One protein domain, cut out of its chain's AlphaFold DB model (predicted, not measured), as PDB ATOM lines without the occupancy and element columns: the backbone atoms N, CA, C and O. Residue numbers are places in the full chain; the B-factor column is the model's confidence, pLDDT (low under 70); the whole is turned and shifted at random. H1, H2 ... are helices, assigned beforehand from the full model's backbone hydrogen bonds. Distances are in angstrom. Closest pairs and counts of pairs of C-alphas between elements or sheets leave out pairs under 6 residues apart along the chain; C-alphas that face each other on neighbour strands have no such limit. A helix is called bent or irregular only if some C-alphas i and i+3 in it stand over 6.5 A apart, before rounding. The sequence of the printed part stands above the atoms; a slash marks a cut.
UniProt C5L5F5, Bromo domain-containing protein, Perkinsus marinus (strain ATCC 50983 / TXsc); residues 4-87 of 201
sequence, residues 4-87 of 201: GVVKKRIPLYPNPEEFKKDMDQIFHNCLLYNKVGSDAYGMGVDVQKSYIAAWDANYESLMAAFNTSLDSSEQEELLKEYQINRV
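Overview. This is residues 4 to 87 of the 201 residues of the protein "Bromo domain-containing protein" of Perkinsus marinus (strain ATCC 50983 / TXsc) (UniProt C5L5F5). The long bent helix H3 makes an arch, with H2 folded alongside its first arm and H4 turning back from its far end; H1 packs beside H2 and reaches H4. The 84 printed residues are all helix in class, with H1, H2, H3 and H4 in chain order, loose, with a radius of gyration of the C-alphas of 15.2 A, and flat, spanning 49 by 31 by 15 A.

Arrangement. H1, residues 4 to 12, is irregular: C-alphas 8 and 11 are 7.4 A apart. It forms a hairpin with H2, residues 16 to 33, opposite ways at a shallow tilt of 18 degrees; the closest C-alphas, of Val 6 and Asp 22, are 6.9 A apart. H3, residues 39 to 69, was assigned as one helix by its hydrogen bonds but is bent, C-alphas 57 and 60 being 7.8 A apart; its arms, H3a, residues 39 to 57, and H3b, residues 60 to 69, stand at 66 degrees. H2 and H3a form a hairpin, closest at the C-alphas of Leu 31 and Tyr 41, 5.7 A. H4, residues 72 to 86, touches H1, closest at the C-alphas of Leu 12 and Tyr 82, 5.7 A, and is apart from H2. Every O i to N i+4 pair is within hydrogen-bond range in H2, H3a and H3b, against 3 of 5 in H1 and 9 of 11 in H4.

Along the chain. H1 begins at C-alpha 4 (144.018, 101.731, 129.892) and H4 ends at C-alpha 86 (144.407, 110.247, 142.658). From first to last C-alpha H1 measures 13.8 A, H2 26.2 A, H3a 27.4 A, H3b 14.2 A and H4 21.8 A.

Size, cuts and confidence. The C-alphas farthest apart, of Gly 37 and Ser 73, are 48.5 A apart. The printed part has no cut, its links are tight, and residues 85 and 87 have pLDDT under 70.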
ATOM      1  N   GLY A   4     142.817 102.383 129.376       95.62
ATOM      2  CA  GLY A   4     144.018 101.731 129.892       95.62
ATOM      3  C   GLY A   4     144.257 102.074 131.360       95.62
ATOM      4  O   GLY A   4     144.567 101.188 132.157       95.62
ATOM      5  N   VAL A   5     144.058 103.341 131.729       93.81
ATOM      6  CA  VAL A   5     144.106 103.806 133.121       93.81
ATOM      7  C   VAL A   5     142.951 103.230 133.935       93.81
ATOM      8  O   VAL A   5     143.202 102.675 135.003       93.81
ATOM      9  N   VAL A   6     141.716 103.277 133.423       95.25
ATOM     10  CA  VAL A   6     140.548 102.713 134.124       95.25
ATOM     11  C   VAL A   6     140.750 101.229 134.410       95.25
ATOM     12  O   VAL A   6     140.568 100.801 135.544       95.25
ATOM     13  N   LYS A   7     141.229 100.447 133.432       95.31
ATOM     14  CA  LYS A   7     141.501  99.013 133.613       95.31
ATOM     15  C   LYS A   7     142.488  98.735 134.748       95.31
ATOM     16  O   LYS A   7     142.292  97.787 135.502       95.31
ATOM     17  N   LYS A   8     143.541  99.546 134.874       93.31
ATOM     18  CA  LYS A   8     144.524  99.422 135.965       93.31
ATOM     19  C   LYS A   8     143.942  99.821 137.322       93.31
ATOM     20  O   LYS A   8     144.395  99.308 138.335       93.31
ATOM     21  N   ARG A   9     142.956 100.722 137.333       91.31
ATOM     22  CA  ARG A   9     142.293 101.227 138.540       91.31
ATOM     23  C   ARG A   9     141.102 100.393 139.001       91.31
ATOM     24  O   ARG A   9     140.654 100.622 140.113       91.31
ATOM     25  N   ILE A  10     140.636  99.415 138.215       92.19
ATOM     26  CA  ILE A  10     139.539  98.505 138.598       92.19
ATOM     27  C   ILE A  10     139.650  97.998 140.048       92.19
ATOM     28  O   ILE A  10     138.681  98.181 140.779       92.19
ATOM     29  N   PRO A  11     140.783  97.416 140.500       89.06
ATOM     30  CA  PRO A  11     140.887  96.909 141.870       89.06
ATOM     31  C   PRO A  11     140.990  98.014 142.931       89.06
ATOM     32  O   PRO A  11     140.821  97.735 144.108       89.06
ATOM     33  N   LEU A  12     141.277  99.253 142.525       89.62
ATOM     34  CA  LEU A  12     141.489 100.390 143.418       89.62
ATOM     35  C   LEU A  12     140.219 101.216 143.633       89.62
ATOM     36  O   LEU A  12     140.226 102.126 144.455       89.62
ATOM     37  N   TYR A  13     139.146 100.977 142.874       90.56
ATOM     38  CA  TYR A  13     137.935 101.772 143.033       90.56
ATOM     39  C   TYR A  13     137.225 101.413 144.345       90.56
ATOM     40  O   TYR A  13     136.854 100.257 144.545       90.56
ATOM     41  N   PRO A  14     136.960 102.402 145.217       90.44
ATOM     42  CA  PRO A  14     136.343 102.153 146.517       90.44
ATOM     43  C   PRO A  14     134.848 101.832 146.440       90.44
ATOM     44  O   PRO A  14     134.235 101.476 147.444       90.44
ATOM     45  N   ASN A  15     134.238 102.053 145.277       91.12
ATOM     46  CA  ASN A  15     132.869 101.691 144.956       91.12
ATOM     47  C   ASN A  15     132.676 101.735 143.426       91.12
ATOM     48  O   ASN A  15     133.454 102.389 142.718       91.12
ATOM     49  N   PRO A  16     131.618 101.092 142.898       94.31
ATOM     50  CA  PRO A  16     131.293 101.152 141.475       94.31
ATOM     51  C   PRO A  16     131.052 102.579 140.945       94.31
ATOM     52  O   PRO A  16     131.295 102.847 139.768       94.31
ATOM     53  N   GLU A  17     130.616 103.527 141.778       95.00
ATOM     54  CA  GLU A  17     130.369 104.903 141.329       95.00
ATOM     55  C   GLU A  17     131.652 105.648 140.938       95.00
ATOM     56  O   GLU A  17     131.640 106.426 139.987       95.00
ATOM     57  N   GLU A  18     132.776 105.412 141.620       94.19
ATOM     58  CA  GLU A  18     134.062 106.008 141.236       94.19
ATOM     59  C   GLU A  18     134.543 105.487 139.876       94.19
ATOM     60  O   GLU A  18     135.021 106.274 139.055       94.19
ATOM     61  N   PHE A  19     134.323 104.201 139.585       95.75
ATOM     62  CA  PHE A  19     134.533 103.655 138.242       95.75
ATOM     63  C   PHE A  19     133.649 104.374 137.213       95.75
ATOM     64  O   PHE A  19     134.135 104.797 136.159       95.75
ATOM     65  N   LYS A  20     132.363 104.578 137.535       96.94
ATOM     66  CA  LYS A  20     131.429 105.291 136.657       96.94
ATOM     67  C   LYS A  20     131.898 106.717 136.368       96.94
ATOM     68  O   LYS A  20     131.853 107.135 135.215       96.94
ATOM     69  N   LYS A  21     132.382 107.449 137.375       97.00
ATOM     70  CA  LYS A  21     132.903 108.818 137.209       97.00
ATOM     71  C   LYS A  21     134.082 108.869 136.239       97.00
ATOM     72  O   LYS A  21     134.115 109.737 135.370       97.00
ATOM     73  N   ASP A  22     135.032 107.942 136.355       96.81
ATOM     74  CA  ASP A  22     136.181 107.897 135.445       96.81
ATOM     75  C   ASP A  22     135.754 107.520 134.008       96.81
ATOM     76  O   ASP A  22     136.269 108.103 133.050       96.81
ATOM     77  N   MET A  23     134.773 106.623 133.840       98.06
ATOM     78  CA  MET A  23     134.166 106.320 132.533       98.06
ATOM     79  C   MET A  23     133.443 107.534 131.936       98.06
ATOM     80  O   MET A  23     133.670 107.880 130.774       98.06
ATOM     81  N   ASP A  24     132.631 108.232 132.731       97.88
ATOM     82  CA  ASP A  24     131.939 109.457 132.319       97.88
ATOM     83  C   ASP A  24     132.947 110.539 131.892       97.88
ATOM     84  O   ASP A  24     132.729 111.228 130.894       97.88
ATOM     85  N   GLN A  25     134.101 110.637 132.564       97.69
ATOM     86  CA  GLN A  25     135.183 111.547 132.181       97.69
ATOM     87  C   GLN A  25     135.803 111.195 130.819       97.69
ATOM     88  O   GLN A  25     136.172 112.104 130.071       97.69
ATOM     89  N   ILE A  26     135.937 109.906 130.475       97.94
ATOM     90  CA  ILE A  26     136.420 109.484 129.146       97.94
ATOM     91  C   ILE A  26     135.480 110.021 128.068       97.94
ATOM     92  O   ILE A  26     135.935 110.660 127.114       97.94
ATOM     93  N   PHE A  27     134.172 109.805 128.233       98.25
ATOM     94  CA  PHE A  27     133.175 110.279 127.275       98.25
ATOM     95  C   PHE A  27     133.113 111.802 127.237       98.25
ATOM     96  O   PHE A  27     133.138 112.377 126.152       98.25
ATOM     97  N   HIS A  28     133.129 112.467 128.393       98.25
ATOM     98  CA  HIS A  28     133.145 113.924 128.469       98.25
ATOM     99  C   HIS A  28     134.334 114.514 127.707       98.25
ATOM    100  O   HIS A  28     134.142 115.373 126.850       98.25
ATOM    101  N   ASN A  29     135.547 114.005 127.938       97.75
ATOM    102  CA  ASN A  29     136.737 114.446 127.213       97.75
ATOM    103  C   ASN A  29     136.603 114.185 125.706       97.75
ATOM    104  O   ASN A  29     136.921 115.056 124.898       97.75
ATOM    105  N   CYS A  30     136.114 113.004 125.319       98.00
ATOM    106  CA  CYS A  30     135.907 112.664 123.914       98.00
ATOM    107  C   CYS A  30     134.957 113.660 123.233       98.00
ATOM    108  O   CYS A  30     135.285 114.204 122.182       98.00
ATOM    109  N   LEU A  31     133.813 113.955 123.844       98.06
ATOM    110  CA  LEU A  31     132.814 114.855 123.268       98.06
ATOM    111  C   LEU A  31     133.217 116.334 123.347       98.06
ATOM    112  O   LEU A  31     132.780 117.119 122.510       98.06
ATOM    113  N   LEU A  32     134.045 116.712 124.324       98.06
ATOM    114  CA  LEU A  32     134.534 118.079 124.501       98.06
ATOM    115  C   LEU A  32     135.594 118.454 123.457       98.06
ATOM    116  O   LEU A  32     135.552 119.551 122.906       98.06
ATOM    117  N   TYR A  33     136.551 117.561 123.194       98.12
ATOM    118  CA  TYR A  33     137.665 117.855 122.286       98.12
ATOM    119  C   TYR A  33     137.343 117.573 120.816       98.12
ATOM    120  O   TYR A  33     137.937 118.194 119.931       98.12
ATOM    121  N   ASN A  34     136.414 116.657 120.529       98.12
ATOM    122  CA  ASN A  34     136.043 116.334 119.156       98.12
ATOM    123  C   ASN A  34     134.904 117.227 118.660       98.12
ATOM    124  O   ASN A  34     133.888 117.417 119.323       98.12
ATOM    125  N   LYS A  35     135.048 117.748 117.438       97.88
ATOM    126  CA  LYS A  35     134.026 118.593 116.811       97.88
ATOM    127  C   LYS A  35     132.741 117.794 116.578       97.88
ATOM    128  O   LYS A  35     132.791 116.686 116.040       97.88
ATOM    129  N   VAL A  36     131.592 118.394 116.884       98.12
ATOM    130  CA  VAL A  36     130.277 117.833 116.539       98.12
ATOM    131  C   VAL A  36     130.208 117.546 115.034       98.12
ATOM    132  O   VAL A  36     130.547 118.399 114.213       98.12
ATOM    133  N   GLY A  37     129.789 116.329 114.683       97.12
ATOM    134  CA  GLY A  37     129.731 115.840 113.301       97.12
ATOM    135  C   GLY A  37     131.029 115.213 112.781       97.12
ATOM    136  O   GLY A  37     131.047 114.750 111.647       97.12
ATOM    137  N   SER A  38     132.103 115.181 113.577       98.38
ATOM    138  CA  SER A  38     133.264 114.336 113.276       98.38
ATOM    139  C   SER A  38     132.977 112.865 113.589       98.38
ATOM    140  O   SER A  38     132.188 112.562 114.489       98.38
ATOM    141  N   ASP A  39     133.672 111.956 112.902       98.31
ATOM    142  CA  ASP A  39     133.550 110.511 113.134       98.31
ATOM    143  C   ASP A  39     133.865 110.143 114.589       98.31
ATOM    144  O   ASP A  39     133.142 109.370 115.212       98.31
ATOM    145  N   ALA A  40     134.904 110.754 115.168       97.06
ATOM    146  CA  ALA A  40     135.293 110.532 116.559       97.06
ATOM    147  C   ALA A  40     134.195 110.951 117.549       97.06
ATOM    148  O   ALA A  40     133.930 110.229 118.510       97.06
ATOM    149  N   TYR A  41     133.518 112.076 117.296       98.44
ATOM    150  CA  TYR A  41     132.379 112.504 118.109       98.44
ATOM    151  C   TYR A  41     131.218 111.507 118.005       98.44
ATOM    152  O   TYR A  41     130.677 111.093 119.027       98.44
ATOM    153  N   GLY A  42     130.864 111.086 116.784       98.31
ATOM    154  CA  GLY A  42     129.797 110.108 116.550       98.31
ATOM    155  C   GLY A  42     130.058 108.777 117.256       98.31
ATOM    156  O   GLY A  42     129.227 108.317 118.037       98.31
ATOM    157  N   MET A  43     131.259 108.219 117.081       98.00
ATOM    158  CA  MET A  43     131.672 106.993 117.771       98.00
ATOM    159  C   MET A  43     131.660 107.159 119.296       98.00
ATOM    160  O   MET A  43     131.226 106.255 120.006       98.00
ATOM    161  N   GLY A  44     132.095 108.313 119.812       97.88
ATOM    162  CA  GLY A  44     132.045 108.616 121.243       97.88
ATOM    163  C   GLY A  44     130.624 108.554 121.809       97.88
ATOM    164  O   GLY A  44     130.408 107.936 122.852       97.88
ATOM    165  N   VAL A  45     129.651 109.127 121.095       98.38
ATOM    166  CA  VAL A  45     128.229 109.086 121.469       98.38
ATOM    167  C   VAL A  45     127.686 107.654 121.463       98.38
ATOM    168  O   VAL A  45     126.977 107.264 122.392       98.38
ATOM    169  N   ASP A  46     128.006 106.858 120.444       98.31
ATOM    170  CA  ASP A  46     127.475 105.496 120.314       98.31
ATOM    171  C   ASP A  46     128.027 104.547 121.388       98.31
ATOM    172  O   ASP A  46     127.279 103.753 121.974       98.31
ATOM    173  N   VAL A  47     129.317 104.675 121.721       98.06
ATOM    174  CA  VAL A  47     129.920 103.923 122.831       98.06
ATOM    175  C   VAL A  47     129.330 104.373 124.166       98.06
ATOM    176  O   VAL A  47     128.984 103.518 124.981       98.06
ATOM    177  N   GLN A  48     129.146 105.680 124.386       98.19
ATOM    178  CA  GLN A  48     128.540 106.190 125.619       98.19
ATOM    179  C   GLN A  48     127.121 105.642 125.823       98.19
ATOM    180  O   GLN A  48     126.789 105.196 126.919       98.19
ATOM    181  N   LYS A  49     126.292 105.614 124.773       98.50
ATOM    182  CA  LYS A  49     124.939 105.032 124.837       98.50
ATOM    183  C   LYS A  49     124.968 103.551 125.208       98.50
ATOM    184  O   LYS A  49     124.213 103.124 126.077       98.50
ATOM    185  N   SER A  50     125.845 102.786 124.560       98.19
ATOM    186  CA  SER A  50     125.997 101.351 124.822       98.19
ATOM    187  C   SER A  50     126.469 101.094 126.257       98.19
ATOM    188  O   SER A  50     125.970 100.188 126.921       98.19
ATOM    189  N   TYR A  51     127.383 101.929 126.756       98.06
ATOM    190  CA  TYR A  51     127.852 101.889 128.136       98.06
ATOM    191  C   TYR A  51     126.734 102.186 129.139       98.06
ATOM    192  O   TYR A  51     126.576 101.416 130.077       98.06
ATOM    193  N   ILE A  52     125.941 103.244 128.940       98.00
ATOM    194  CA  ILE A  52     124.837 103.595 129.851       98.00
ATOM    195  C   ILE A  52     123.818 102.455 129.922       98.00
ATOM    196  O   ILE A  52     123.454 102.029 131.012       98.00
ATOM    197  N   ALA A  53     123.430 101.891 128.774       98.06
ATOM    198  CA  ALA A  53     122.510 100.756 128.744       98.06
ATOM    199  C   ALA A  53     123.064  99.534 129.499       98.06
ATOM    200  O   ALA A  53     122.336  98.878 130.244       98.06
ATOM    201  N   ALA A  54     124.357  99.236 129.333       97.38
ATOM    202  CA  ALA A  54     125.014  98.159 130.067       97.38
ATOM    203  C   ALA A  54     125.138  98.473 131.566       97.38
ATOM    204  O   ALA A  54     124.967  97.575 132.387       97.38
ATOM    205  N   TRP A  55     125.417  99.722 131.931       97.00
ATOM    206  CA  TRP A  55     125.511 100.163 133.316       97.00
ATOM    207  C   TRP A  55     124.173  99.984 134.030       97.00
ATOM    208  O   TRP A  55     124.116  99.278 135.030       97.00
ATOM    209  N   ASP A  56     123.093 100.528 133.470       96.88
ATOM    210  CA  ASP A  56     121.759 100.481 134.074       96.88
ATOM    211  C   ASP A  56     121.254  99.041 134.230       96.88
ATOM    212  O   ASP A  56     120.686  98.688 135.262       96.88
ATOM    213  N   ALA A  57     121.525  98.175 133.247       97.69
ATOM    214  CA  ALA A  57     121.145  96.766 133.307       97.69
ATOM    215  C   ALA A  57     121.902  95.967 134.386       97.69
ATOM    216  O   ALA A  57     121.389  94.957 134.864       97.69
ATOM    217  N   ASN A  58     123.117  96.387 134.755       95.94
ATOM    218  CA  ASN A  58     123.986  95.641 135.672       95.94
ATOM    219  C   ASN A  58     124.194  96.334 137.028       95.94
ATOM    220  O   ASN A  58     124.790  95.733 137.921       95.94
ATOM    221  N   TYR A  59     123.719  97.569 137.207       94.62
ATOM    222  CA  TYR A  59     124.049  98.409 138.359       94.62
ATOM    223  C   TYR A  59     123.680  97.764 139.697       94.62
ATOM    224  O   TYR A  59     124.522  97.671 140.589       94.62
ATOM    225  N   GLU A  60     122.449  97.259 139.826       94.00
ATOM    226  CA  GLU A  60     121.992  96.612 141.062       94.00
ATOM    227  C   GLU A  60     122.836  95.379 141.401       94.00
ATOM    228  O   GLU A  60     123.258  95.201 142.545       94.00
ATOM    229  N   SER A  61     123.153  94.560 140.392       95.44
ATOM    230  CA  SER A  61     123.991  93.374 140.564       95.44
ATOM    231  C   SER A  61     125.422  93.739 140.962       95.44
ATOM    232  O   SER A  61     126.008  93.058 141.800       95.44
ATOM    233  N   LEU A  62     125.992  94.794 140.374       93.06
ATOM    234  CA  LEU A  62     127.340  95.268 140.693       93.06
ATOM    235  C   LEU A  62     127.419  95.801 142.125       93.06
ATOM    236  O   LEU A  62     128.345  95.454 142.853       93.06
ATOM    237  N   MET A  63     126.432  96.594 142.547       91.31
ATOM    238  CA  MET A  63     126.368  97.117 143.913       91.31
ATOM    239  C   MET A  63     126.178  95.999 144.942       91.31
ATOM    240  O   MET A  63     126.840  95.999 145.978       91.31
ATOM    241  N   ALA A  64     125.325  95.014 144.651       92.56
ATOM    242  CA  ALA A  64     125.144  93.854 145.517       92.56
ATOM    243  C   ALA A  64     126.431  93.019 145.633       92.56
ATOM    244  O   ALA A  64     126.826  92.653 146.740       92.56
ATOM    245  N   ALA A  65     127.115  92.756 144.516       91.19
ATOM    246  CA  ALA A  65     128.385  92.030 144.508       91.19
ATOM    247  C   ALA A  65     129.475  92.773 145.296       91.19
ATOM    248  O   ALA A  65     130.194  92.165 146.082       91.19
ATOM    249  N   PHE A  66     129.559  94.095 145.144       88.81
ATOM    250  CA  PHE A  66     130.528  94.909 145.870       88.81
ATOM    251  C   PHE A  66     130.291  94.866 147.389       88.81
ATOM    252  O   PHE A  66     131.209  94.582 148.152       88.81
ATOM    253  N   ASN A  67     129.040  95.055 147.823       87.44
ATOM    254  CA  ASN A  67     128.678  95.050 149.244       87.44
ATOM    255  C   ASN A  67     128.775  93.667 149.903       87.44
ATOM    256  O   ASN A  67     128.897  93.577 151.119       87.44
ATOM    257  N   THR A  68     128.672  92.587 149.126       88.88
ATOM    258  CA  THR A  68     128.813  91.214 149.642       88.88
ATOM    259  C   THR A  68     130.262  90.741 149.675       88.88
ATOM    260  O   THR A  68     130.578  89.841 150.447       88.88
ATOM    261  N   SER A  69     131.133  91.325 148.846       82.44
ATOM    262  CA  SER A  69     132.527  90.904 148.703       82.44
ATOM    263  C   SER A  69     133.488  91.578 149.677       82.44
ATOM    264  O   SER A  69     134.551  91.009 149.909       82.44
ATOM    265  N   LEU A  70     133.183  92.771 150.195       74.44
ATOM    266  CA  LEU A  70     134.106  93.499 151.067       74.44
ATOM    267  C   LEU A  70     133.697  93.389 152.534       74.44
ATOM    268  O   LEU A  70     132.626  93.849 152.931       74.44
ATOM    269  N   ASP A  71     134.603  92.841 153.342       72.81
ATOM    270  CA  ASP A  71     134.568  93.037 154.787       72.81
ATOM    271  C   ASP A  71     134.941  94.499 155.091       72.81
ATOM    272  O   ASP A  71     135.799  95.095 154.428       72.81
ATOM    273  N   SER A  72     134.278  95.112 156.071       73.50
ATOM    274  CA  SER A  72     134.279  96.575 156.254       73.50
ATOM    275  C   SER A  72     135.677  97.170 156.494       73.50
ATOM    276  O   SER A  72     135.862  98.372 156.307       73.50
ATOM    277  N   SER A  73     136.654  96.354 156.904       76.75
ATOM    278  CA  SER A  73     138.045  96.758 157.133       76.75
ATOM    279  C   SER A  73     138.857  96.963 155.850       76.75
ATOM    280  O   SER A  73     139.691  97.863 155.809       76.75
ATOM    281  N   GLU A  74     138.622  96.179 154.793       78.50
ATOM    282  CA  GLU A  74     139.388  96.286 153.534       78.50
ATOM    283  C   GLU A  74     138.973  97.521 152.722       78.50
ATOM    284  O   GLU A  74     139.772  98.127 152.003       78.50
ATOM    285  N   GLN A  75     137.720  97.950 152.886       74.25
ATOM    286  CA  GLN A  75     137.174  99.109 152.189       74.25
ATOM    287  C   GLN A  75     137.858 100.420 152.610       74.25
ATOM    288  O   GLN A  75     138.042 101.315 151.782       74.25
ATOM    289  N   GLU A  76     138.262 100.539 153.879       81.25
ATOM    290  CA  GLU A  76     138.941 101.735 154.391       81.25
ATOM    291  C   GLU A  76     140.376 101.863 153.852       81.25
ATOM    292  O   GLU A  76     140.834 102.967 153.545       81.25
ATOM    293  N   GLU A  77     141.084 100.743 153.701       82.31
ATOM    294  CA  GLU A  77     142.450 100.717 153.170       82.31
ATOM    295  C   GLU A  77     142.477 101.053 151.673       82.31
ATOM    296  O   GLU A  77     143.245 101.922 151.250       82.31
ATOM    297  N   LEU A  78     141.545 100.487 150.896       80.06
ATOM    298  CA  LEU A  78     141.357 100.842 149.487       80.06
ATOM    299  C   LEU A  78     141.008 102.320 149.300       80.06
ATOM    300  O   LEU A  78     141.500 102.948 148.363       80.06
ATOM    301  N   LEU A  79     140.200 102.911 150.191       80.44
ATOM    302  CA  LEU A  79     139.898 104.345 150.132       80.44
ATOM    303  C   LEU A  79     141.171 105.190 150.263       80.44
ATOM    304  O   LEU A  79     141.373 106.127 149.488       80.44
ATOM    305  N   LYS A  80     142.036 104.843 151.228       82.62
ATOM    306  CA  LYS A  80     143.308 105.540 151.474       82.62
ATOM    307  C   LYS A  80     144.246 105.400 150.280       82.62
ATOM    308  O   LYS A  80     144.775 106.406 149.806       82.62
ATOM    309  N   GLU A  81     144.402 104.191 149.747       80.75
ATOM    310  CA  GLU A  81     145.239 103.943 148.571       80.75
ATOM    311  C   GLU A  81     144.704 104.658 147.320       80.75
ATOM    312  O   GLU A  81     145.464 105.278 146.569       80.75
ATOM    313  N   TYR A  82     143.388 104.647 147.107       80.31
ATOM    314  CA  TYR A  82     142.759 105.358 145.999       80.31
ATOM    315  C   TYR A  82     142.987 106.869 146.091       80.31
ATOM    316  O   TYR A  82     143.328 107.499 145.088       80.31
ATOM    317  N   GLN A  83     142.854 107.459 147.285       77.81
ATOM    318  CA  GLN A  83     143.115 108.884 147.500       77.81
ATOM    319  C   GLN A  83     144.564 109.246 147.153       77.81
ATOM    320  O   GLN A  83     144.790 110.220 146.433       77.81
ATOM    321  N   ILE A  84     145.529 108.437 147.605       75.00
ATOM    322  CA  ILE A  84     146.960 108.632 147.330       75.00
ATOM    323  C   ILE A  84     147.231 108.573 145.821       75.00
ATOM    324  O   ILE A  84     147.891 109.454 145.281       75.00
ATOM    325  N   ASN A  85     146.653 107.599 145.116       67.81
ATOM    326  CA  ASN A  85     146.850 107.423 143.672       67.81
ATOM    327  C   ASN A  85     146.117 108.460 142.800       67.81
ATOM    328  O   ASN A  85     146.404 108.589 141.602       67.81
ATOM    329  N   ARG A  86     145.135 109.180 143.359       71.69
ATOM    330  CA  ARG A  86     144.407 110.247 142.658       71.69
ATOM    331  C   ARG A  86     145.101 111.600 142.780       71.69
ATOM    332  O   ARG A  86     144.973 112.416 141.865       71.69
ATOM    333  N   VAL A  87     145.831 111.830 143.873       63.53
ATOM    334  CA  VAL A  87     146.737 112.971 143.999       63.53
ATOM    335  C   VAL A  87     147.875 112.735 143.014       63.53
ATOM    336  O   VAL A  87     148.704 111.849 143.181       63.53
TER     337      VAL A  87